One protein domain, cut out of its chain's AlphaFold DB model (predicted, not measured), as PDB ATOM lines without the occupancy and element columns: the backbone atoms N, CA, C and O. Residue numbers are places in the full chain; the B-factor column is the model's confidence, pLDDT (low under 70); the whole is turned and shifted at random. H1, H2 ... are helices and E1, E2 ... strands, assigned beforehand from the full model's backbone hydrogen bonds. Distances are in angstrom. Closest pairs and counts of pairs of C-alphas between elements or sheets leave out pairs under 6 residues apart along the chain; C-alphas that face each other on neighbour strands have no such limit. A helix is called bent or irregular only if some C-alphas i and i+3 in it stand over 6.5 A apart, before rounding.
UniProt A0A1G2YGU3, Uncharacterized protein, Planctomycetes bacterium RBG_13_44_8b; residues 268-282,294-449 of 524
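What this domain is: This is residues 268 to 282 and 294 to 449 of the 524 residues of an uncharacterized protein of Planctomycetes bacterium RBG_13_44_8b (UniProt A0A1G2YGU3). A twisted antiparallel sheet, built mainly of E3, E4 and E5, stands between the short helix H1, laid across it, and the long helix H2, with H4 packed on H2's residues 315 to 322. The loop of residues 356 to 367 reaches far out, and residues 268 to 276 stick out. The printed part has 171 residues, under half in named elements, in the order H1 H2 E1 H3 E2 E3 E4 E5 H4; the class is mixed. It is compact, with a radius of gyration of the C-alphas of 16.4 A and spans of 53 by 40 by 38 A.

Where its parts are: E3, residues 368 to 377, is 29.7 A long and begins at C-alpha 368 (7.685, 40.702, 44.222); E4, 391 to 400, is 28.0 A and E5, 426 to 433, 20.5 A. E1 is 343 to 345, E2 353 to 355. H2, 314 to 334, is 30.0 A; H1 is 296 to 303, H3 349 to 352. H4, 440 to 449, is irregular, with C-alphas 441 and 444 7.1 A apart, and ends at C-alpha 449 (5.913, 9.698, 28.960).

How they stand to each other: E2 to E5 form a meander, each strand the antiparallel neighbour of the one before. E1 and E2 lie on one side of E3, E4 on the other. Within hydrogen-bond range are N 344 and O 375 of E1 and E3, 2.9 A, N 354 and O 369 of E2 and E3, 2.8 A, N 372 and O 396 of E3 and E4, 2.8 A, and N 393 and O 432 of E4 and E5, 2.9 A. H1 is across the strands, 82 degrees to E3 on the local plane. H3 is at the sheet's level; H2 only grazes the sheet. H2 and H4 touch, C-alphas 322 and 447 closest at 6.9 A, at a steep tilt of 39 degrees. Every O i to N i+4 pair is within hydrogen-bond range in H1 and H2, and 4 of 6 in H4; H3 is too short for one.

The domain as a whole: Residues 283 to 293 are not printed, a gap of 27.9 A between C-alphas 282 and 294. The links E2 to E3, E3 to E4 and E4 to E5 are long. Among the residues with pLDDT under 70 are 274 to 282 and 357 to 366.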
ATOM      1  N   ASN A 268      -1.491  19.688  15.609       88.75
ATOM      2  CA  ASN A 268      -2.651  18.852  15.932       88.75
ATOM      3  C   ASN A 268      -3.840  19.624  16.509       88.75
ATOM      4  O   ASN A 268      -4.983  19.191  16.355       88.75
ATOM      5  N   HIS A 269      -3.603  20.760  17.168       85.56
ATOM      6  CA  HIS A 269      -4.652  21.511  17.868       85.56
ATOM      7  C   HIS A 269      -4.742  22.983  17.439       85.56
ATOM      8  O   HIS A 269      -5.581  23.715  17.958       85.56
ATOM      9  N   SER A 270      -3.921  23.424  16.475       85.25
ATOM     10  CA  SER A 270      -3.831  24.828  16.031       85.25
ATOM     11  C   SER A 270      -3.522  25.811  17.172       85.25
ATOM     12  O   SER A 270      -3.899  26.982  17.112       85.25
ATOM     13  N   ILE A 271      -2.843  25.339  18.226       81.81
ATOM     14  CA  ILE A 271      -2.471  26.161  19.383       81.81
ATOM     15  C   ILE A 271      -1.343  27.118  18.959       81.81
ATOM     16  O   ILE A 271      -0.288  26.659  18.523       81.81
ATOM     17  N   PRO A 272      -1.528  28.449  19.053       78.06
ATOM     18  CA  PRO A 272      -0.506  29.402  18.639       78.06
ATOM     19  C   PRO A 272       0.655  29.418  19.636       78.06
ATOM     20  O   PRO A 272       0.439  29.494  20.847       78.06
ATOM     21  N   PHE A 273       1.888  29.452  19.124       80.88
ATOM     22  CA  PHE A 273       3.111  29.477  19.935       80.88
ATOM     23  C   PHE A 273       3.108  30.563  21.013       80.88
ATOM     24  O   PHE A 273       3.543  30.323  22.142       80.88
ATOM     25  N   LYS A 274       2.591  31.748  20.677       68.38
ATOM     26  CA  LYS A 274       2.432  32.882  21.589       68.38
ATOM     27  C   LYS A 274       0.951  33.069  21.911       68.38
ATOM     28  O   LYS A 274       0.180  33.627  21.127       68.38
ATOM     29  N   ARG A 275       0.548  32.573  23.082       59.25
ATOM     30  CA  ARG A 275      -0.831  32.647  23.583       59.25
ATOM     31  C   ARG A 275      -1.176  34.088  23.992       59.25
ATOM     32  O   ARG A 275      -0.359  34.796  24.574       59.25
ATOM     33  N   LYS A 276      -2.404  34.531  23.705       48.50
ATOM     34  CA  LYS A 276      -2.921  35.841  24.148       48.50
ATOM     35  C   LYS A 276      -3.482  35.722  25.565       48.50
ATOM     36  O   LYS A 276      -4.185  34.757  25.852       48.50
ATOM     37  N   LEU A 277      -3.248  36.730  26.408       49.59
ATOM     38  CA  LEU A 277      -3.893  36.844  27.723       49.59
ATOM     39  C   LEU A 277      -5.424  36.817  27.567       49.59
ATOM     40  O   LEU A 277      -6.001  37.683  26.904       49.59
ATOM     41  N   THR A 278      -6.079  35.832  28.180       43.03
ATOM     42  CA  THR A 278      -7.535  35.667  28.140       43.03
ATOM     43  C   THR A 278      -8.202  36.536  29.204       43.03
ATOM     44  O   THR A 278      -7.971  36.384  30.400       43.03
ATOM     45  N   GLN A 279      -9.072  37.457  28.781       43.84
ATOM     46  CA  GLN A 279      -9.935  38.183  29.715       43.84
ATOM     47  C   GLN A 279     -11.134  37.302  30.088       43.84
ATOM     48  O   GLN A 279     -11.890  36.884  29.213       43.84
ATOM     49  N   LYS A 280     -11.326  37.047  31.386       46.28
ATOM     50  CA  LYS A 280     -12.557  36.457  31.932       46.28
ATOM     51  C   LYS A 280     -13.518  37.567  32.367       46.28
ATOM     52  O   LYS A 280     -13.087  38.570  32.934       46.28
ATOM     53  N   MET A 281     -14.816  37.385  32.123       43.03
ATOM     54  CA  MET A 281     -15.858  38.313  32.581       43.03
ATOM     55  C   MET A 281     -16.308  37.977  34.015       43.03
ATOM     56  O   MET A 281     -16.416  36.799  34.350       43.03
ATOM     57  N   PRO A 282     -16.595  38.978  34.870       45.03
ATOM     58  CA  PRO A 282     -17.007  38.740  36.248       45.03
ATOM     59  C   PRO A 282     -18.450  38.232  36.361       45.03
ATOM     60  O   PRO A 282     -19.370  38.791  35.769       45.03
ATOM     61  N   PRO A 294      -4.032  24.546  54.443       75.75
ATOM     62  CA  PRO A 294      -2.979  24.020  55.312       75.75
ATOM     63  C   PRO A 294      -2.345  25.118  56.178       75.75
ATOM     64  O   PRO A 294      -2.315  26.296  55.814       75.75
ATOM     65  N   LYS A 295      -1.800  24.736  57.342       80.38
ATOM     66  CA  LYS A 295      -1.182  25.686  58.285       80.38
ATOM     67  C   LYS A 295      -0.044  26.460  57.605       80.38
ATOM     68  O   LYS A 295       0.781  25.872  56.911       80.38
ATOM     69  N   ASN A 296       0.075  27.760  57.890       80.94
ATOM     70  CA  ASN A 296       1.124  28.629  57.323       80.94
ATOM     71  C   ASN A 296       2.563  28.107  57.537       80.94
ATOM     72  O   ASN A 296       3.459  28.461  56.775       80.94
ATOM     73  N   THR A 297       2.807  27.268  58.548       81.81
ATOM     74  CA  THR A 297       4.089  26.569  58.752       81.81
ATOM     75  C   THR A 297       4.371  25.524  57.667       81.81
ATOM     76  O   THR A 297       5.482  25.484  57.147       81.81
ATOM     77  N   MET A 298       3.368  24.736  57.266       80.38
ATOM     78  CA  MET A 298       3.466  23.752  56.178       80.38
ATOM     79  C   MET A 298       3.664  24.442  54.825       80.38
ATOM     80  O   MET A 298       4.547  24.049  54.070       80.38
ATOM     81  N   ILE A 299       2.933  25.533  54.561       83.19
ATOM     82  CA  ILE A 299       3.119  26.352  53.346       83.19
ATOM     83  C   ILE A 299       4.559  26.897  53.280       83.19
ATOM     84  O   ILE A 299       5.196  26.843  52.229       83.19
ATOM     85  N   LYS A 300       5.124  27.352  54.409       83.50
ATOM     86  CA  LYS A 300       6.533  27.776  54.483       83.50
ATOM     87  C   LYS A 300       7.525  26.619  54.269       83.50
ATOM     88  O   LYS A 300       8.487  26.835  53.535       83.50
ATOM     89  N   LYS A 301       7.292  25.416  54.829       84.19
ATOM     90  CA  LYS A 301       8.119  24.216  54.539       84.19
ATOM     91  C   LYS A 301       8.059  23.874  53.045       84.19
ATOM     92  O   LYS A 301       9.095  23.607  52.457       84.19
ATOM     93  N   ALA A 302       6.891  23.936  52.405       83.62
ATOM     94  CA  ALA A 302       6.766  23.669  50.969       83.62
ATOM     95  C   ALA A 302       7.563  24.674  50.110       83.62
ATOM     96  O   ALA A 302       8.307  24.263  49.222       83.62
ATOM     97  N   TRP A 303       7.471  25.974  50.418       85.31
ATOM     98  CA  TRP A 303       8.201  27.037  49.707       85.31
ATOM     99  C   TRP A 303       9.728  26.884  49.836       85.31
ATOM    100  O   TRP A 303      10.452  27.115  48.874       85.31
ATOM    101  N   SER A 304      10.246  26.460  50.995       85.69
ATOM    102  CA  SER A 304      11.699  26.338  51.206       85.69
ATOM    103  C   SER A 304      12.361  25.150  50.492       85.69
ATOM    104  O   SER A 304      13.568  24.984  50.630       85.69
ATOM    105  N   HIS A 305      11.599  24.319  49.771       87.75
ATOM    106  CA  HIS A 305      12.096  23.135  49.054       87.75
ATOM    107  C   HIS A 305      11.786  23.177  47.543       87.75
ATOM    108  O   HIS A 305      11.781  22.135  46.893       87.75
ATOM    109  N   LEU A 306      11.481  24.349  46.973       90.69
ATOM    110  CA  LEU A 306      11.308  24.489  45.522       90.69
ATOM    111  C   LEU A 306      12.663  24.448  44.799       90.69
ATOM    112  O   LEU A 306      13.641  25.031  45.267       90.69
ATOM    113  N   VAL A 307      12.697  23.818  43.626       90.44
ATOM    114  CA  VAL A 307      13.862  23.789  42.733       90.44
ATOM    115  C   VAL A 307      13.859  25.055  41.862       90.44
ATOM    116  O   VAL A 307      12.841  25.313  41.213       90.44
ATOM    117  N   PRO A 308      14.942  25.854  41.828       90.81
ATOM    118  CA  PRO A 308      15.016  27.058  41.002       90.81
ATOM    119  C   PRO A 308      15.129  26.732  39.503       90.81
ATOM    120  O   PRO A 308      15.690  25.706  39.132       90.81
ATOM    121  N   VAL A 309      14.629  27.625  38.644       87.56
ATOM    122  CA  VAL A 309      14.662  27.500  37.170       87.56
ATOM    123  C   VAL A 309      14.896  28.846  36.478       87.56
ATOM    124  O   VAL A 309      14.534  29.897  37.011       87.56
ATOM    125  N   SER A 310      15.468  28.821  35.268       81.44
ATOM    126  CA  SER A 310      15.479  29.985  34.374       81.44
ATOM    127  C   SER A 310      14.142  30.143  33.642       81.44
ATOM    128  O   SER A 310      13.404  29.180  33.445       81.44
ATOM    129  N   GLN A 311      13.828  31.357  33.189       64.44
ATOM    130  CA  GLN A 311      12.579  31.641  32.466       64.44
ATOM    131  C   GLN A 311      12.577  31.031  31.057       64.44
ATOM    132  O   GLN A 311      11.555  30.515  30.610       64.44
ATOM    133  N   ASP A 312      13.734  31.048  30.389       64.31
ATOM    134  CA  ASP A 312      13.908  30.559  29.016       64.31
ATOM    135  C   ASP A 312      14.195  29.045  28.931       64.31
ATOM    136  O   ASP A 312      14.233  28.480  27.836       64.31
ATOM    137  N   ASP A 313      14.373  28.370  30.074       76.19
ATOM    138  CA  ASP A 313      14.691  26.940  30.132       76.19
ATOM    139  C   ASP A 313      13.548  26.046  29.633       76.19
ATOM    140  O   ASP A 313      12.360  26.287  29.875       76.19
ATOM    141  N   ASN A 314      13.926  24.922  29.022       83.69
ATOM    142  CA  ASN A 314      13.018  23.853  28.597       83.69
ATOM    143  C   ASN A 314      12.112  23.364  29.750       83.69
ATOM    144  O   ASN A 314      10.913  23.172  29.549       83.69
ATOM    145  N   TYR A 315      12.645  23.267  30.975       89.44
ATOM    146  CA  TYR A 315      11.879  22.929  32.184       89.44
ATOM    147  C   TYR A 315      10.692  23.871  32.422       89.44
ATOM    148  O   TYR A 315       9.580  23.411  32.685       89.44
ATOM    149  N   SER A 316      10.897  25.183  32.282       85.81
ATOM    150  CA  SER A 316       9.851  26.180  32.526       85.81
ATOM    151  C   SER A 316       8.721  26.088  31.499       85.81
ATOM    152  O   SER A 316       7.548  26.237  31.844       85.81
ATOM    153  N   GLN A 317       9.053  25.741  30.251       85.19
ATOM    154  CA  GLN A 317       8.072  25.472  29.198       85.19
ATOM    155  C   GLN A 317       7.291  24.175  29.472       85.19
ATOM    156  O   GLN A 317       6.061  24.189  29.446       85.19
ATOM    157  N   ILE A 318       7.986  23.087  29.831       92.50
ATOM    158  CA  ILE A 318       7.385  21.785  30.174       92.50
ATOM    159  C   ILE A 318       6.315  21.921  31.267       92.50
ATOM    160  O   ILE A 318       5.235  21.351  31.143       92.50
ATOM    161  N   ILE A 319       6.577  22.693  32.324       91.69
ATOM    162  CA  ILE A 319       5.646  22.857  33.455       91.69
ATOM    163  C   ILE A 319       4.366  23.594  33.029       91.69
ATOM    164  O   ILE A 319       3.262  23.212  33.427       91.69
ATOM    165  N   LEU A 320       4.500  24.638  32.203       87.00
ATOM    166  CA  LEU A 320       3.368  25.411  31.686       87.00
ATOM    167  C   LEU A 320       2.518  24.591  30.711       87.00
ATOM    168  O   LEU A 320       1.291  24.592  30.826       87.00
ATOM    169  N   ASP A 321       3.158  23.875  29.786       88.50
ATOM    170  CA  ASP A 321       2.464  23.090  28.764       88.50
ATOM    171  C   ASP A 321       1.912  21.760  29.322       88.50
ATOM    172  O   ASP A 321       0.857  21.317  28.869       88.50
ATOM    173  N   LEU A 322       2.500  21.177  30.380       92.06
ATOM    174  CA  LEU A 322       1.877  20.112  31.189       92.06
ATOM    175  C   LEU A 322       0.578  20.603  31.838       92.06
ATOM    176  O   LEU A 322      -0.466  19.960  31.708       92.06
ATOM    177  N   ASN A 323       0.632  21.756  32.510       89.69
ATOM    178  CA  ASN A 323      -0.534  22.360  33.150       89.69
ATOM    179  C   ASN A 323      -1.641  22.687  32.131       89.69
ATOM    180  O   ASN A 323      -2.803  22.362  32.376       89.69
ATOM    181  N   GLU A 324      -1.308  23.276  30.973       86.00
ATOM    182  CA  GLU A 324      -2.307  23.521  29.924       86.00
ATOM    183  C   GLU A 324      -2.848  22.209  29.339       86.00
ATOM    184  O   GLU A 324      -4.062  22.084  29.193       86.00
ATOM    185  N   SER A 325      -1.998  21.215  29.055       88.38
ATOM    186  CA  SER A 325      -2.422  19.927  28.483       88.38
ATOM    187  C   SER A 325      -3.457  19.226  29.365       88.38
ATOM    188  O   SER A 325      -4.515  18.832  28.874       88.38
ATOM    189  N   LEU A 326      -3.199  19.141  30.676       90.00
ATOM    190  CA  LEU A 326      -4.140  18.574  31.648       90.00
ATOM    191  C   LEU A 326      -5.441  19.390  31.706       90.00
ATOM    192  O   LEU A 326      -6.526  18.823  31.573       90.00
ATOM    193  N   SER A 327      -5.348  20.721  31.824       87.75
ATOM    194  CA  SER A 327      -6.524  21.605  31.795       87.75
ATOM    195  C   SER A 327      -7.355  21.447  30.519       87.75
ATOM    196  O   SER A 327      -8.582  21.423  30.597       87.75
ATOM    197  N   ARG A 328      -6.709  21.327  29.353       86.00
ATOM    198  CA  ARG A 328      -7.343  21.182  28.038       86.00
ATOM    199  C   ARG A 328      -8.085  19.856  27.923       86.00
ATOM    200  O   ARG A 328      -9.267  19.878  27.595       86.00
ATOM    201  N   LEU A 329      -7.421  18.738  28.227       87.50
ATOM    202  CA  LEU A 329      -8.005  17.394  28.156       87.50
ATOM    203  C   LEU A 329      -9.193  17.248  29.122       87.50
ATOM    204  O   LEU A 329     -10.287  16.853  28.721       87.50
ATOM    205  N   LEU A 330      -9.021  17.645  30.387       87.94
ATOM    206  CA  LEU A 330     -10.080  17.545  31.398       87.94
ATOM    207  C   LEU A 330     -11.259  18.486  31.085       87.94
ATOM    208  O   LEU A 330     -12.419  18.092  31.224       87.94
ATOM    209  N   SER A 331     -10.988  19.696  30.581       84.25
ATOM    210  CA  SER A 331     -12.026  20.642  30.146       84.25
ATOM    211  C   SER A 331     -12.779  20.158  28.902       84.25
ATOM    212  O   SER A 331     -13.990  20.357  28.824       84.25
ATOM    213  N   SER A 332     -12.120  19.488  27.947       86.50
ATOM    214  CA  SER A 332     -12.803  18.953  26.759       86.50
ATOM    215  C   SER A 332     -13.712  17.767  27.083       86.50
ATOM    216  O   SER A 332     -14.761  17.624  26.462       86.50
ATOM    217  N   LEU A 333     -13.339  16.943  28.068       87.12
ATOM    218  CA  LEU A 333     -14.116  15.775  28.498       87.12
ATOM    219  C   LEU A 333     -15.297  16.149  29.407       87.12
ATOM    220  O   LEU A 333     -16.399  15.626  29.252       87.12
ATOM    221  N   LEU A 334     -15.086  17.059  30.364       83.88
ATOM    222  CA  LEU A 334     -16.111  17.421  31.350       83.88
ATOM    223  C   LEU A 334     -16.901  18.681  30.983       83.88
ATOM    224  O   LEU A 334     -18.042  18.827  31.425       83.88
ATOM    225  N   GLY A 335     -16.348  19.565  30.161       75.06
ATOM    226  CA  GLY A 335     -16.949  20.841  29.784       75.06
ATOM    227  C   GLY A 335     -16.579  21.999  30.718       75.06
ATOM    228  O   GLY A 335     -16.274  21.837  31.903       75.06
ATOM    229  N   ILE A 336     -16.640  23.209  30.163       71.94
ATOM    230  CA  ILE A 336     -16.208  24.455  30.809       71.94
ATOM    231  C   ILE A 336     -16.960  24.692  32.136       71.94
ATOM    232  O   ILE A 336     -18.172  24.501  32.235       71.94
ATOM    233  N   GLY A 337     -16.230  25.114  33.175       70.44
ATOM    234  CA  GLY A 337     -16.760  25.371  34.526       70.44
ATOM    235  C   GLY A 337     -16.870  24.132  35.430       70.44
ATOM    236  O   GLY A 337     -17.138  24.266  36.630       70.44
ATOM    237  N   LYS A 338     -16.619  22.923  34.903       76.56
ATOM    238  CA  LYS A 338     -16.559  21.677  35.688       76.56
ATOM    239  C   LYS A 338     -15.192  21.389  36.333       76.56
ATOM    240  O   LYS A 338     -15.051  20.355  36.974       76.56
ATOM    241  N   HIS A 339     -14.222  22.307  36.256       78.81
ATOM    242  CA  HIS A 339     -12.870  22.127  36.817       78.81
ATOM    243  C   HIS A 339     -12.833  21.799  38.309       78.81
ATOM    244  O   HIS A 339     -11.953  21.075  38.739       78.81
ATOM    245  N   HIS A 340     -13.829  22.222  39.084       78.88
ATOM    246  CA  HIS A 340     -13.992  21.845  40.491       78.88
ATOM    247  C   HIS A 340     -14.134  20.324  40.749       78.88
ATOM    248  O   HIS A 340     -14.066  19.912  41.901       78.88
ATOM    249  N   HIS A 341     -14.324  19.496  39.711       80.00
ATOM    250  CA  HIS A 341     -14.282  18.028  39.790       80.00
ATOM    251  C   HIS A 341     -12.890  17.415  39.553       80.00
ATOM    252  O   HIS A 341     -12.744  16.214  39.741       80.00
ATOM    253  N   TYR A 342     -11.905  18.196  39.093       83.81
ATOM    254  CA  TYR A 342     -10.591  17.681  38.679       83.81
ATOM    255  C   TYR A 342      -9.399  18.593  39.001       83.81
ATOM    256  O   TYR A 342      -8.261  18.234  38.722       83.81
ATOM    257  N   PHE A 343      -9.634  19.795  39.526       86.75
ATOM    258  CA  PHE A 343      -8.631  20.818  39.804       86.75
ATOM    259  C   PHE A 343      -9.007  21.591  41.068       86.75
ATOM    260  O   PHE A 343     -10.154  22.023  41.217       86.75
ATOM    261  N   ARG A 344      -8.034  21.828  41.954       82.88
ATOM    262  CA  ARG A 344      -8.195  22.694  43.131       82.88
ATOM    263  C   ARG A 344      -6.915  23.475  43.473       82.88
ATOM    264  O   ARG A 344      -5.824  22.913  43.391       82.88
ATOM    265  N   PRO A 345      -7.010  24.756  43.875       85.69
ATOM    266  CA  PRO A 345      -5.887  25.485  44.463       85.69
ATOM    267  C   PRO A 345      -5.584  24.972  45.883       85.69
ATOM    268  O   PRO A 345      -6.498  24.673  46.644       85.69
ATOM    269  N   LEU A 346      -4.307  24.921  46.273       84.62
ATOM    270  CA  LEU A 346      -3.863  24.422  47.588       84.62
ATOM    271  C   LEU A 346      -3.919  25.477  48.708       84.62
ATOM    272  O   LEU A 346      -3.758  25.148  49.883       84.62
ATOM    273  N   TRP A 347      -4.155  26.742  48.362       83.62
ATOM    274  CA  TRP A 347      -4.436  27.859  49.271       83.62
ATOM    275  C   TRP A 347      -4.919  29.067  48.461       83.62
ATOM    276  O   TRP A 347      -4.860  29.076  47.232       83.62
ATOM    277  N   ASN A 348      -5.339  30.136  49.140       83.44
ATOM    278  CA  ASN A 348      -5.564  31.421  48.487       83.44
ATOM    279  C   ASN A 348      -4.206  32.060  48.103       83.44
ATOM    280  O   ASN A 348      -3.483  32.517  48.994       83.44
ATOM    281  N   PRO A 349      -3.837  32.151  46.809       83.31
ATOM    282  CA  PRO A 349      -2.539  32.661  46.375       83.31
ATOM    283  C   PRO A 349      -2.362  34.148  46.716       83.31
ATOM    284  O   PRO A 349      -1.234  34.595  46.915       83.31
ATOM    285  N   LYS A 350      -3.448  34.926  46.870       81.75
ATOM    286  CA  LYS A 350      -3.364  36.341  47.277       81.75
ATOM    287  C   LYS A 350      -2.798  36.526  48.690       81.75
ATOM    288  O   LYS A 350      -2.314  37.604  49.009       81.75
ATOM    289  N   GLN A 351      -2.856  35.494  49.536       83.31
ATOM    290  CA  GLN A 351      -2.294  35.527  50.891       83.31
ATOM    291  C   GLN A 351      -0.786  35.228  50.923       83.31
ATOM    292  O   GLN A 351      -0.149  35.476  51.941       83.31
ATOM    293  N   GLN A 352      -0.211  34.721  49.826       87.44
ATOM    294  CA  GLN A 352       1.192  34.294  49.740       87.44
ATOM    295  C   GLN A 352       2.031  35.193  48.812       87.44
ATOM    296  O   GLN A 352       3.032  34.759  48.242       87.44
ATOM    297  N   VAL A 353       1.624  36.458  48.653       87.88
ATOM    298  CA  VAL A 353       2.355  37.480  47.887       87.88
ATOM    299  C   VAL A 353       3.407  38.156  48.776       87.88
ATOM    300  O   VAL A 353       3.070  38.847  49.738       87.88
ATOM    301  N   LYS A 354       4.688  38.029  48.418       87.00
ATOM    302  CA  LYS A 354       5.805  38.799  48.988       87.00
ATOM    303  C   LYS A 354       6.154  39.958  48.053       87.00
ATOM    304  O   LYS A 354       6.958  39.813  47.134       87.00
ATOM    305  N   ARG A 355       5.568  41.130  48.301       83.88
ATOM    306  CA  ARG A 355       5.954  42.373  47.611       83.88
ATOM    307  C   ARG A 355       7.303  42.851  48.144       83.88
ATOM    308  O   ARG A 355       7.493  42.905  49.363       83.88
ATOM    309  N   LYS A 356       8.239  43.199  47.259       74.56
ATOM    310  CA  LYS A 356       9.496  43.838  47.668       74.56
ATOM    311  C   LYS A 356       9.167  45.243  48.173       74.56
ATOM    312  O   LYS A 356       8.488  46.002  47.489       74.56
ATOM    313  N   ARG A 357       9.636  45.598  49.374       57.31
ATOM    314  CA  ARG A 357       9.714  47.013  49.769       57.31
ATOM    315  C   ARG A 357      10.807  47.668  48.926       57.31
ATOM    316  O   ARG A 357      11.813  47.015  48.656       57.31
ATOM    317  N   ASN A 358      10.599  48.920  48.519       48.47
ATOM    318  CA  ASN A 358      11.569  49.661  47.711       48.47
ATOM    319  C   ASN A 358      12.944  49.648  48.393       48.47
ATOM    320  O   ASN A 358      13.090  50.134  49.512       48.47
ATOM    321  N   LEU A 359      13.925  49.086  47.694       42.56
ATOM    322  CA  LEU A 359      15.345  49.157  48.005       42.56
ATOM    323  C   LEU A 359      16.056  49.464  46.691       42.56
ATOM    324  O   LEU A 359      15.835  48.790  45.682       42.56
ATOM    325  N   GLU A 360      16.848  50.524  46.699       41.53
ATOM    326  CA  GLU A 360      17.563  51.022  45.529       41.53
ATOM    327  C   GLU A 360      18.712  50.067  45.154       41.53
ATOM    328  O   GLU A 360      19.290  49.412  46.022       41.53
ATOM    329  N   GLY A 361      19.053  49.976  43.860       44.38
ATOM    330  CA  GLY A 361      20.302  49.338  43.410       44.38
ATOM    331  C   GLY A 361      20.213  48.129  42.467       44.38
ATOM    332  O   GLY A 361      21.260  47.653  42.040       44.38
ATOM    333  N   PHE A 362      19.028  47.633  42.081       41.88
ATOM    334  CA  PHE A 362      18.913  46.501  41.137       41.88
ATOM    335  C   PHE A 362      18.025  46.772  39.911       41.88
ATOM    336  O   PHE A 362      17.219  47.704  39.883       41.88
ATOM    337  N   LYS A 363      18.224  45.945  38.867       46.12
ATOM    338  CA  LYS A 363      17.557  46.035  37.555       46.12
ATOM    339  C   LYS A 363      16.038  46.199  37.713       46.12
ATOM    340  O   LYS A 363      15.414  45.498  38.506       46.12
ATOM    341  N   HIS A 364      15.473  47.141  36.959       47.16
ATOM    342  CA  HIS A 364      14.069  47.538  37.065       47.16
ATOM    343  C   HIS A 364      13.099  46.378  36.744       47.16
ATOM    344  O   HIS A 364      13.473  45.414  36.077       47.16
ATOM    345  N   ASN A 365      11.836  46.523  37.169       62.78
ATOM    346  CA  ASN A 365      10.690  45.646  36.857       62.78
ATOM    347  C   ASN A 365      10.561  44.324  37.659       62.78
ATOM    348  O   ASN A 365      10.094  43.329  37.114       62.78
ATOM    349  N   ILE A 366      10.901  44.291  38.960       66.56
ATOM    350  CA  ILE A 366      10.481  43.190  39.864       66.56
ATOM    351  C   ILE A 366       9.767  43.745  41.105       66.56
ATOM    352  O   ILE A 366      10.400  44.260  42.026       66.56
ATOM    353  N   TYR A 367       8.447  43.569  41.144       74.81
ATOM    354  CA  TYR A 367       7.535  43.998  42.211       74.81
ATOM    355  C   TYR A 367       7.491  43.017  43.401       74.81
ATOM    356  O   TYR A 367       7.271  43.418  44.545       74.81
ATOM    357  N   GLY A 368       7.726  41.721  43.167       86.81
ATOM    358  CA  GLY A 368       7.685  40.702  44.222       86.81
ATOM    359  C   GLY A 368       7.761  39.265  43.713       86.81
ATOM    360  O   GLY A 368       7.998  39.031  42.529       86.81
ATOM    361  N   THR A 369       7.516  38.311  44.613       89.44
ATOM    362  CA  THR A 369       7.176  36.922  44.260       89.44
ATOM    363  C   THR A 369       5.854  36.512  44.902       89.44
ATOM    364  O   THR A 369       5.399  37.127  45.872       89.44
ATOM    365  N   GLN A 370       5.204  35.485  44.363       91.00
ATOM    366  CA  GLN A 370       3.986  34.909  44.931       91.00
ATOM    367  C   GLN A 370       4.072  33.385  44.899       91.00
ATOM    368  O   GLN A 370       4.369  32.798  43.862       91.00
ATOM    369  N   PHE A 371       3.783  32.741  46.031       92.00
ATOM    370  CA  PHE A 371       3.785  31.282  46.113       92.00
ATOM    371  C   PHE A 371       2.403  30.706  45.802       92.00
ATOM    372  O   PHE A 371       1.404  31.006  46.466       92.00
ATOM    373  N   VAL A 372       2.350  29.870  44.773       90.75
ATOM    374  CA  VAL A 372       1.141  29.260  44.228       90.75
ATOM    375  C   VAL A 372       1.261  27.744  44.348       90.75
ATOM    376  O   VAL A 372       2.309  27.167  44.071       90.75
ATOM    377  N   GLY A 373       0.175  27.094  44.751       90.19
ATOM    378  CA  GLY A 373       0.053  25.643  44.744       90.19
ATOM    379  C   GLY A 373      -1.315  25.245  44.208       90.19
ATOM    380  O   GLY A 373      -2.312  25.901  44.522       90.19
ATOM    381  N   PHE A 374      -1.370  24.192  43.402       89.12
ATOM    382  CA  PHE A 374      -2.611  23.596  42.905       89.12
ATOM    383  C   PHE A 374      -2.437  22.095  42.662       89.12
ATOM    384  O   PHE A 374      -1.326  21.581  42.567       89.12
ATOM    385  N   GLU A 375      -3.555  21.389  42.576       89.50
ATOM    386  CA  GLU A 375      -3.613  19.954  42.342       89.50
ATOM    387  C   GLU A 375      -4.646  19.649  41.262       89.50
ATOM    388  O   GLU A 375      -5.789  20.103  41.350       89.50
ATOM    389  N   TYR A 376      -4.243  18.850  40.276       91.38
ATOM    390  CA  TYR A 376      -5.163  18.079  39.451       91.38
ATOM    391  C   TYR A 376      -5.453  16.755  40.157       91.38
ATOM    392  O   TYR A 376      -4.513  16.072  40.557       91.38
ATOM    393  N   PHE A 377      -6.719  16.380  40.302       88.44
ATOM    394  CA  PHE A 377      -7.147  15.153  40.978       88.44
ATOM    395  C   PHE A 377      -8.189  14.391  40.154       88.44
ATOM    396  O   PHE A 377      -8.755  14.924  39.202       88.44
ATOM    397  N   ASP A 378      -8.381  13.123  40.507       86.75
ATOM    398  CA  ASP A 378      -9.174  12.123  39.785       86.75
ATOM    399  C   ASP A 378      -8.856  12.068  38.279       86.75
ATOM    400  O   ASP A 378      -9.730  11.889  37.435       86.75
ATOM    401  N   ILE A 379      -7.575  12.232  37.925       89.69
ATOM    402  CA  ILE A 379      -7.132  12.388  36.531       89.69
ATOM    403  C   ILE A 379      -7.425  11.116  35.726       89.69
ATOM    404  O   ILE A 379      -8.058  11.191  34.673       89.69
ATOM    405  N   ASN A 380      -7.027   9.949  36.246       88.75
ATOM    406  CA  ASN A 380      -7.257   8.639  35.630       88.75
ATOM    407  C   ASN A 380      -8.732   8.286  35.384       88.75
ATOM    408  O   ASN A 380      -9.029   7.530  34.465       88.75
ATOM    409  N   ARG A 381      -9.658   8.857  36.164       87.56
ATOM    410  CA  ARG A 381     -11.109   8.677  36.002       87.56
ATOM    411  C   ARG A 381     -11.644   9.289  34.701       87.56
ATOM    412  O   ARG A 381     -12.718   8.909  34.241       87.56
ATOM    413  N   TYR A 382     -10.923  10.263  34.144       88.25
ATOM    414  CA  TYR A 382     -11.329  11.022  32.960       88.25
ATOM    415  C   TYR A 382     -10.360  10.821  31.789       88.25
ATOM    416  O   TYR A 382     -10.788  10.624  30.655       88.25
ATOM    417  N   ILE A 383      -9.052  10.827  32.047       89.69
ATOM    418  CA  ILE A 383      -8.010  10.583  31.048       89.69
ATOM    419  C   ILE A 383      -7.620   9.101  31.129       89.69
ATOM    420  O   ILE A 383      -6.777   8.728  31.939       89.69
ATOM    421  N   HIS A 384      -8.236   8.251  30.296       86.38
ATOM    422  CA  HIS A 384      -8.118   6.784  30.395       86.38
ATOM    423  C   HIS A 384      -6.656   6.300  30.230       86.38
ATOM    424  O   HIS A 384      -6.088   5.749  31.166       86.38
ATOM    425  N   HIS A 385      -6.005   6.609  29.101       87.06
ATOM    426  CA  HIS A 385      -5.017   7.701  29.034       87.06
ATOM    427  C   HIS A 385      -3.860   7.751  30.067       87.06
ATOM    428  O   HIS A 385      -2.684   7.825  29.716       87.06
ATOM    429  N   LEU A 386      -4.177   7.821  31.359       89.06
ATOM    430  CA  LEU A 386      -3.246   8.002  32.477       89.06
ATOM    431  C   LEU A 386      -3.705   7.165  33.685       89.06
ATOM    432  O   LEU A 386      -3.698   7.651  34.810       89.06
ATOM    433  N   ILE A 387      -4.156   5.927  33.440       86.88
ATOM    434  CA  ILE A 387      -4.857   5.047  34.397       86.88
ATOM    435  C   ILE A 387      -4.189   4.917  35.784       86.88
ATOM    436  O   ILE A 387      -4.868   4.844  36.807       86.88
ATOM    437  N   ASP A 388      -2.861   4.944  35.825       85.62
ATOM    438  CA  ASP A 388      -1.993   4.861  37.002       85.62
ATOM    439  C   ASP A 388      -1.889   6.177  37.801       85.62
ATOM    440  O   ASP A 388      -1.432   6.164  38.945       85.62
ATOM    441  N   ILE A 389      -2.325   7.317  37.253       90.75
ATOM    442  CA  ILE A 389      -2.207   8.654  37.855       90.75
ATOM    443  C   ILE A 389      -3.554   9.136  38.414       90.75
ATOM    444  O   ILE A 389      -4.426   9.616  37.692       90.75
ATOM    445  N   SER A 390      -3.701   9.097  39.739       89.75
ATOM    446  CA  SER A 390      -4.847   9.697  40.436       89.75
ATOM    447  C   SER A 390      -4.753  11.217  40.561       89.75
ATOM    448  O   SER A 390      -5.757  11.905  40.384       89.75
ATOM    449  N   HIS A 391      -3.577  11.767  40.876       90.50
ATOM    450  CA  HIS A 391      -3.396  13.212  41.054       90.50
ATOM    451  C   HIS A 391      -1.978  13.693  40.732       90.50
ATOM    452  O   HIS A 391      -1.000  12.961  40.901       90.50
ATOM    453  N   ILE A 392      -1.893  14.949  40.285       93.31
ATOM    454  CA  ILE A 392      -0.658  15.690  40.009       93.31
ATOM    455  C   ILE A 392      -0.717  17.016  40.772       93.31
ATOM    456  O   ILE A 392      -1.582  17.855  40.517       93.31
ATOM    457  N   THR A 393       0.224  17.216  41.687       92.06
ATOM    458  CA  THR A 393       0.303  18.389  42.567       92.06
ATOM    459  C   THR A 393       1.468  19.269  42.121       92.06
ATOM    460  O   THR A 393       2.598  18.791  42.023       92.06
ATOM    461  N   ILE A 394       1.212  20.549  41.841       93.25
ATOM    462  CA  ILE A 394       2.197  21.496  41.299       93.25
ATOM    463  C   ILE A 394       2.338  22.698  42.238       93.25
ATOM    464  O   ILE A 394       1.358  23.342  42.616       93.25
ATOM    465  N   PHE A 395       3.586  23.016  42.577       92.88
ATOM    466  CA  PHE A 395       3.990  24.176  43.363       92.88
ATOM    467  C   PHE A 395       4.864  25.102  42.510       92.88
ATOM    468  O   PHE A 395       5.771  24.617  41.836       92.88
ATOM    469  N   LEU A 396       4.616  26.415  42.557       93.00
ATOM    470  CA  LEU A 396       5.334  27.445  41.793       93.00
ATOM    471  C   LEU A 396       5.602  28.679  42.665       93.00
ATOM    472  O   LEU A 396       4.686  29.193  43.308       93.00
ATOM    473  N   GLU A 397       6.817  29.223  42.631       92.38
ATOM    474  CA  GLU A 397       7.060  30.621  43.007       92.38
ATOM    475  C   GLU A 397       7.043  31.482  41.742       92.38
ATOM    476  O   GLU A 397       8.002  31.473  40.973       92.38
ATOM    477  N   ILE A 398       5.965  32.237  41.521       88.75
ATOM    478  CA  ILE A 398       5.880  33.141  40.369       88.75
ATOM    479  C   ILE A 398       6.599  34.465  40.653       88.75
ATOM    480  O   ILE A 398       6.558  34.979  41.777       88.75
ATOM    481  N   VAL A 399       7.210  35.051  39.623       86.50
ATOM    482  CA  VAL A 399       7.818  36.386  39.681       86.50
ATOM    483  C   VAL A 399       6.790  37.419  39.219       86.50
ATOM    484  O   VAL A 399       6.140  37.252  38.186       86.50
ATOM    485  N   LEU A 400       6.648  38.497  39.990       84.25
ATOM    486  CA  LEU A 400       5.733  39.600  39.700       84.25
ATOM    487  C   LEU A 400       6.531  40.781  39.147       84.25
ATOM    488  O   LEU A 400       7.379  41.321  39.864       84.25
ATOM    489  N   THR A 401       6.264  41.207  37.911       77.31
ATOM    490  CA  THR A 401       6.956  42.367  37.313       77.31
ATOM    491  C   THR A 401       6.191  43.666  37.552       77.31
ATOM    492  O   THR A 401       6.776  44.680  37.933       77.31
ATOM    493  N   ILE A 402       4.866  43.596  37.439       71.44
ATOM    494  CA  ILE A 402       3.888  44.657  37.658       71.44
ATOM    495  C   ILE A 402       2.838  44.129  38.651       71.44
ATOM    496  O   ILE A 402       2.567  42.932  38.735       71.44
ATOM    497  N   GLN A 403       2.192  45.025  39.401       68.94
ATOM    498  CA  GLN A 403       1.132  44.690  40.364       68.94
ATOM    499  C   GLN A 403      -0.066  43.917  39.756       68.94
ATOM    500  O   GLN A 403      -0.846  43.314  40.489       68.94
ATOM    501  N   SER A 404      -0.228  43.917  38.429       69.88
ATOM    502  CA  SER A 404      -1.253  43.147  37.713       69.88
ATOM    503  C   SER A 404      -0.973  41.650  37.601       69.88
ATOM    504  O   SER A 404      -1.884  40.903  37.254       69.88
ATOM    505  N   ASP A 405       0.261  41.215  37.835       74.00
ATOM    506  CA  ASP A 405       0.763  39.928  37.336       74.00
ATOM    507  C   ASP A 405       0.465  38.753  38.285       74.00
ATOM    508  O   ASP A 405       0.682  37.590  37.943       74.00
ATOM    509  N   GLU A 406      -0.061  39.066  39.474       79.69
ATOM    510  CA  GLU A 406      -0.467  38.114  40.507       79.69
ATOM    511  C   GLU A 406      -1.460  37.079  39.951       79.69
ATOM    512  O   GLU A 406      -2.469  37.427  39.332       79.69
ATOM    513  N   TRP A 407      -1.221  35.795  40.230       83.75
ATOM    514  CA  TRP A 407      -2.254  34.771  40.092       83.75
ATOM    515  C   TRP A 407      -3.325  34.981  41.166       83.75
ATOM    516  O   TRP A 407      -3.034  35.298  42.326       83.75
ATOM    517  N   PHE A 408      -4.586  34.761  40.803       79.38
ATOM    518  CA  PHE A 408      -5.708  34.942  41.721       79.38
ATOM    519  C   PHE A 408      -6.784  33.867  41.582       79.38
ATOM    520  O   PHE A 408      -6.931  33.249  40.533       79.38
ATOM    521  N   LEU A 409      -7.551  33.659  42.657       76.81
ATOM    522  CA  LEU A 409      -8.721  32.780  42.638       76.81
ATOM    523  C   LEU A 409      -9.795  33.350  41.721       76.81
ATOM    524  O   LEU A 409     -10.178  34.519  41.835       76.81
ATOM    525  N   ASP A 410     -10.319  32.492  40.859       72.38
ATOM    526  CA  ASP A 410     -11.435  32.807  39.993       72.38
ATOM    527  C   ASP A 410     -12.764  32.715  40.757       72.38
ATOM    528  O   ASP A 410     -13.505  31.735  40.661       72.38
ATOM    529  N   PHE A 411     -13.082  33.773  41.507       63.91
ATOM    530  CA  PHE A 411     -14.375  33.925  42.183       63.91
ATOM    531  C   PHE A 411     -15.566  34.058  41.209       63.91
ATOM    532  O   PHE A 411     -16.705  34.183  41.660       63.91
ATOM    533  N   THR A 412     -15.328  34.050  39.889       54.62
ATOM    534  CA  THR A 412     -16.372  34.129  38.860       54.62
ATOM    535  C   THR A 412     -16.959  32.758  38.513       54.62
ATOM    536  O   THR A 412     -18.085  32.705  38.022       54.62
ATOM    537  N   ASN A 413     -16.296  31.630  38.815       59.12
ATOM    538  CA  ASN A 413     -16.953  30.332  38.643       59.12
ATOM    539  C   ASN A 413     -17.926  30.050  39.803       59.12
ATOM    540  O   ASN A 413     -17.479  29.846  40.935       59.12
ATOM    541  N   PRO A 414     -19.244  29.913  39.561       54.03
ATOM    542  CA  PRO A 414     -20.196  29.630  40.628       54.03
ATOM    543  C   PRO A 414     -20.068  28.232  41.253       54.03
ATOM    544  O   PRO A 414     -20.740  27.993  42.256       54.03
ATOM    545  N   LYS A 415     -19.268  27.315  40.686       57.59
ATOM    546  CA  LYS A 415     -19.161  25.915  41.140       57.59
ATOM    547  C   LYS A 415     -17.853  25.540  41.864       57.59
ATOM    548  O   LYS A 415     -17.736  24.404  42.298       57.59
ATOM    549  N   GLY A 416     -16.893  26.456  42.017       61.41
ATOM    550  CA  GLY A 416     -15.621  26.209  42.724       61.41
ATOM    551  C   GLY A 416     -14.417  26.882  42.058       61.41
ATOM    552  O   GLY A 416     -14.474  27.232  40.877       61.41
ATOM    553  N   GLU A 417     -13.329  27.102  42.790       67.75
ATOM    554  CA  GLU A 417     -12.250  27.980  42.313       67.75
ATOM    555  C   GLU A 417     -11.453  27.427  41.121       67.75
ATOM    556  O   GLU A 417     -10.993  26.287  41.125       67.75
ATOM    557  N   SER A 418     -11.220  28.271  40.110       71.00
ATOM    558  CA  SER A 418     -10.013  28.158  39.277       71.00
ATOM    559  C   SER A 418      -8.909  29.040  39.858       71.00
ATOM    560  O   SER A 418      -9.164  29.915  40.688       71.00
ATOM    561  N   LEU A 419      -7.703  28.907  39.315       77.56
ATOM    562  CA  LEU A 419      -6.744  30.006  39.288       77.56
ATOM    563  C   LEU A 419      -6.879  30.778  37.962       77.56
ATOM    564  O   LEU A 419      -7.231  30.209  36.927       77.56
ATOM    565  N   VAL A 420      -6.624  32.084  37.998       74.69
ATOM    566  CA  VAL A 420      -6.428  32.934  36.818       74.69
ATOM    567  C   VAL A 420      -4.947  33.281  36.737       74.69
ATOM    568  O   VAL A 420      -4.373  33.776  37.708       74.69
ATOM    569  N   MET A 421      -4.339  33.002  35.584       74.88
ATOM    570  CA  MET A 421      -2.917  33.205  35.321       74.88
ATOM    571  C   MET A 421      -2.702  34.548  34.614       74.88
ATOM    572  O   MET A 421      -3.015  34.670  33.430       74.88
ATOM    573  N   ASN A 422      -2.149  35.539  35.317       68.69
ATOM    574  CA  ASN A 422      -1.717  36.804  34.702       68.69
ATOM    575  C   ASN A 422      -0.213  36.832  34.377       68.69
ATOM    576  O   ASN A 422       0.198  37.585  33.496       68.69
ATOM    577  N   SER A 423       0.586  35.988  35.039       71.38
ATOM    578  CA  SER A 423       2.006  35.756  34.750       71.38
ATOM    579  C   SER A 423       2.240  34.297  34.365       71.38
ATOM    580  O   SER A 423       1.700  33.395  35.004       71.38
ATOM    581  N   ALA A 424       3.079  34.061  33.358       69.75
ATOM    582  CA  ALA A 424       3.662  32.747  33.071       69.75
ATOM    583  C   ALA A 424       5.099  32.618  33.623       69.75
ATOM    584  O   ALA A 424       5.763  31.617  33.384       69.75
ATOM    585  N   VAL A 425       5.589  33.638  34.338       78.62
ATOM    586  CA  VAL A 425       6.985  33.771  34.765       78.62
ATOM    587  C   VAL A 425       7.151  33.278  36.200       78.62
ATOM    588  O   VAL A 425       6.507  33.797  37.113       78.62
ATOM    589  N   PHE A 426       8.041  32.312  36.419       85.50
ATOM    590  CA  PHE A 426       8.345  31.763  37.741       85.50
ATOM    591  C   PHE A 426       9.842  31.521  37.943       85.50
ATOM    592  O   PHE A 426      10.596  31.391  36.984       85.50
ATOM    593  N   SER A 427      10.261  31.550  39.209       89.00
ATOM    594  CA  SER A 427      11.651  31.417  39.663       89.00
ATOM    595  C   SER A 427      11.973  30.026  40.200       89.00
ATOM    596  O   SER A 427      13.135  29.630  40.180       89.00
ATOM    597  N   ALA A 428      10.973  29.295  40.700       92.50
ATOM    598  CA  ALA A 428      11.155  27.963  41.267       92.50
ATOM    599  C   ALA A 428       9.868  27.122  41.212       92.50
ATOM    600  O   ALA A 428       8.765  27.675  41.177       92.50
ATOM    601  N   TYR A 429       9.999  25.793  41.240       94.31
ATOM    602  CA  TYR A 429       8.874  24.853  41.170       94.31
ATOM    603  C   TYR A 429       9.087  23.568  41.989       94.31
ATOM    604  O   TYR A 429      10.195  23.274  42.432       94.31
ATOM    605  N   ARG A 430       8.022  22.773  42.166       93.50
ATOM    606  CA  ARG A 430       8.092  21.351  42.561       93.50
ATOM    607  C   ARG A 430       6.844  20.606  42.074       93.50
ATOM    608  O   ARG A 430       5.758  21.187  42.087       93.50
ATOM    609  N   ILE A 431       6.980  19.352  41.637       93.25
ATOM    610  CA  ILE A 431       5.876  18.535  41.094       93.25
ATOM    611  C   ILE A 431       5.825  17.173  41.790       93.25
ATOM    612  O   ILE A 431       6.855  16.529  41.984       93.25
ATOM    613  N   PHE A 432       4.610  16.726  42.109       92.12
ATOM    614  CA  PHE A 432       4.330  15.404  42.663       92.12
ATOM    615  C   PHE A 432       3.257  14.678  41.852       92.12
ATOM    616  O   PHE A 432       2.349  15.308  41.312       92.12
ATOM    617  N   VAL A 433       3.348  13.352  41.805       91.50
ATOM    618  CA  VAL A 433       2.452  12.445  41.075       91.50
ATOM    619  C   VAL A 433       2.106  11.302  42.016       91.50
ATOM    620  O   VAL A 433       3.005  10.602  42.478       91.50
ATOM    621  N   ASN A 434       0.829  11.124  42.364       88.62
ATOM    622  CA  ASN A 434       0.408  10.165  43.399       88.62
ATOM    623  C   ASN A 434       1.210  10.304  44.722       88.62
ATOM    624  O   ASN A 434       1.509   9.311  45.382       88.62
ATOM    625  N   ASN A 435       1.581  11.537  45.095       85.12
ATOM    626  CA  ASN A 435       2.499  11.911  46.190       85.12
ATOM    627  C   ASN A 435       4.002  11.593  46.003       85.12
ATOM    628  O   ASN A 435       4.797  12.047  46.822       85.12
ATOM    629  N   ALA A 436       4.427  10.883  44.956       88.12
ATOM    630  CA  ALA A 436       5.849  10.718  44.638       88.12
ATOM    631  C   ALA A 436       6.409  11.982  43.962       88.12
ATOM    632  O   ALA A 436       5.729  12.589  43.136       88.12
ATOM    633  N   GLU A 437       7.634  12.393  44.294       91.06
ATOM    634  CA  GLU A 437       8.277  13.561  43.674       91.06
ATOM    635  C   GLU A 437       8.790  13.253  42.263       91.06
ATOM    636  O   GLU A 437       9.511  12.277  42.054       91.06
ATOM    637  N   VAL A 438       8.492  14.138  41.307       93.75
ATOM    638  CA  VAL A 438       9.182  14.170  40.013       93.75
ATOM    639  C   VAL A 438      10.448  15.000  40.191       93.75
ATOM    640  O   VAL A 438      10.381  16.228  40.295       93.75
ATOM    641  N   LYS A 439      11.607  14.337  40.250       92.75
ATOM    642  CA  LYS A 439      12.899  15.021  40.390       92.75
ATOM    643  C   LYS A 439      13.148  15.940  39.196       92.75
ATOM    644  O   LYS A 439      12.670  15.693  38.092       92.75
ATOM    645  N   HIS A 440      13.984  16.955  39.400       91.50
ATOM    646  CA  HIS A 440      14.295  17.945  38.371       91.50
ATOM    647  C   HIS A 440      14.750  17.326  37.036       91.50
ATOM    648  O   HIS A 440      14.155  17.619  36.003       91.50
ATOM    649  N   HIS A 441      15.722  16.407  37.068       91.56
ATOM    650  CA  HIS A 441      16.231  15.720  35.872       91.56
ATOM    651  C   HIS A 441      15.247  14.715  35.251       91.56
ATOM    652  O   HIS A 441      15.340  14.440  34.059       91.56
ATOM    653  N   ASP A 442      14.290  14.195  36.026       93.44
ATOM    654  CA  ASP A 442      13.279  13.246  35.543       93.44
ATOM    655  C   ASP A 442      12.113  13.958  34.820       93.44
ATOM    656  O   ASP A 442      11.355  13.319  34.089       93.44
ATOM    657  N   LEU A 443      11.955  15.281  34.993       94.50
ATOM    658  CA  LEU A 443      10.801  16.040  34.494       94.50
ATOM    659  C   LEU A 443      10.590  15.970  32.962       94.50
ATOM    660  O   LEU A 443       9.435  15.790  32.563       94.50
ATOM    661  N   PRO A 444      11.613  16.084  32.087       94.94
ATOM    662  CA  PRO A 444      11.411  15.967  30.641       94.94
ATOM    663  C   PRO A 444      10.929  14.567  30.250       94.94
ATOM    664  O   PRO A 444       9.894  14.439  29.592       94.94
ATOM    665  N   SER A 445      11.604  13.526  30.748       94.00
ATOM    666  CA  SER A 445      11.242  12.119  30.550       94.00
ATOM    667  C   SER A 445       9.806  11.834  31.011       94.00
ATOM    668  O   SER A 445       9.026  11.226  30.280       94.00
ATOM    669  N   PHE A 446       9.424  12.329  32.193       93.94
ATOM    670  CA  PHE A 446       8.076  12.208  32.753       93.94
ATOM    671  C   PHE A 446       7.009  12.905  31.892       93.94
ATOM    672  O   PHE A 446       5.975  12.309  31.586       93.94
ATOM    673  N   TYR A 447       7.254  14.151  31.472       95.25
ATOM    674  CA  TYR A 447       6.315  14.894  30.627       95.25
ATOM    675  C   TYR A 447       6.123  14.214  29.268       95.25
ATOM    676  O   TYR A 447       4.987  14.033  28.830       95.25
ATOM    677  N   ASN A 448       7.210  13.768  28.633       94.62
ATOM    678  CA  ASN A 448       7.139  13.010  27.390       94.62
ATOM    679  C   ASN A 448       6.410  11.670  27.580       94.62
ATOM    680  O   ASN A 448       5.531  11.361  26.784       94.62
ATOM    681  N   ALA A 449       6.657  10.924  28.662       91.38
ATOM    682  CA  ALA A 449       5.913   9.698  28.960       91.38
ATOM    683  C   ALA A 449       4.395   9.945  29.101       91.38
ATOM    684  O   ALA A 449       3.601   9.190  28.540       91.38
TER     685      ALA A 449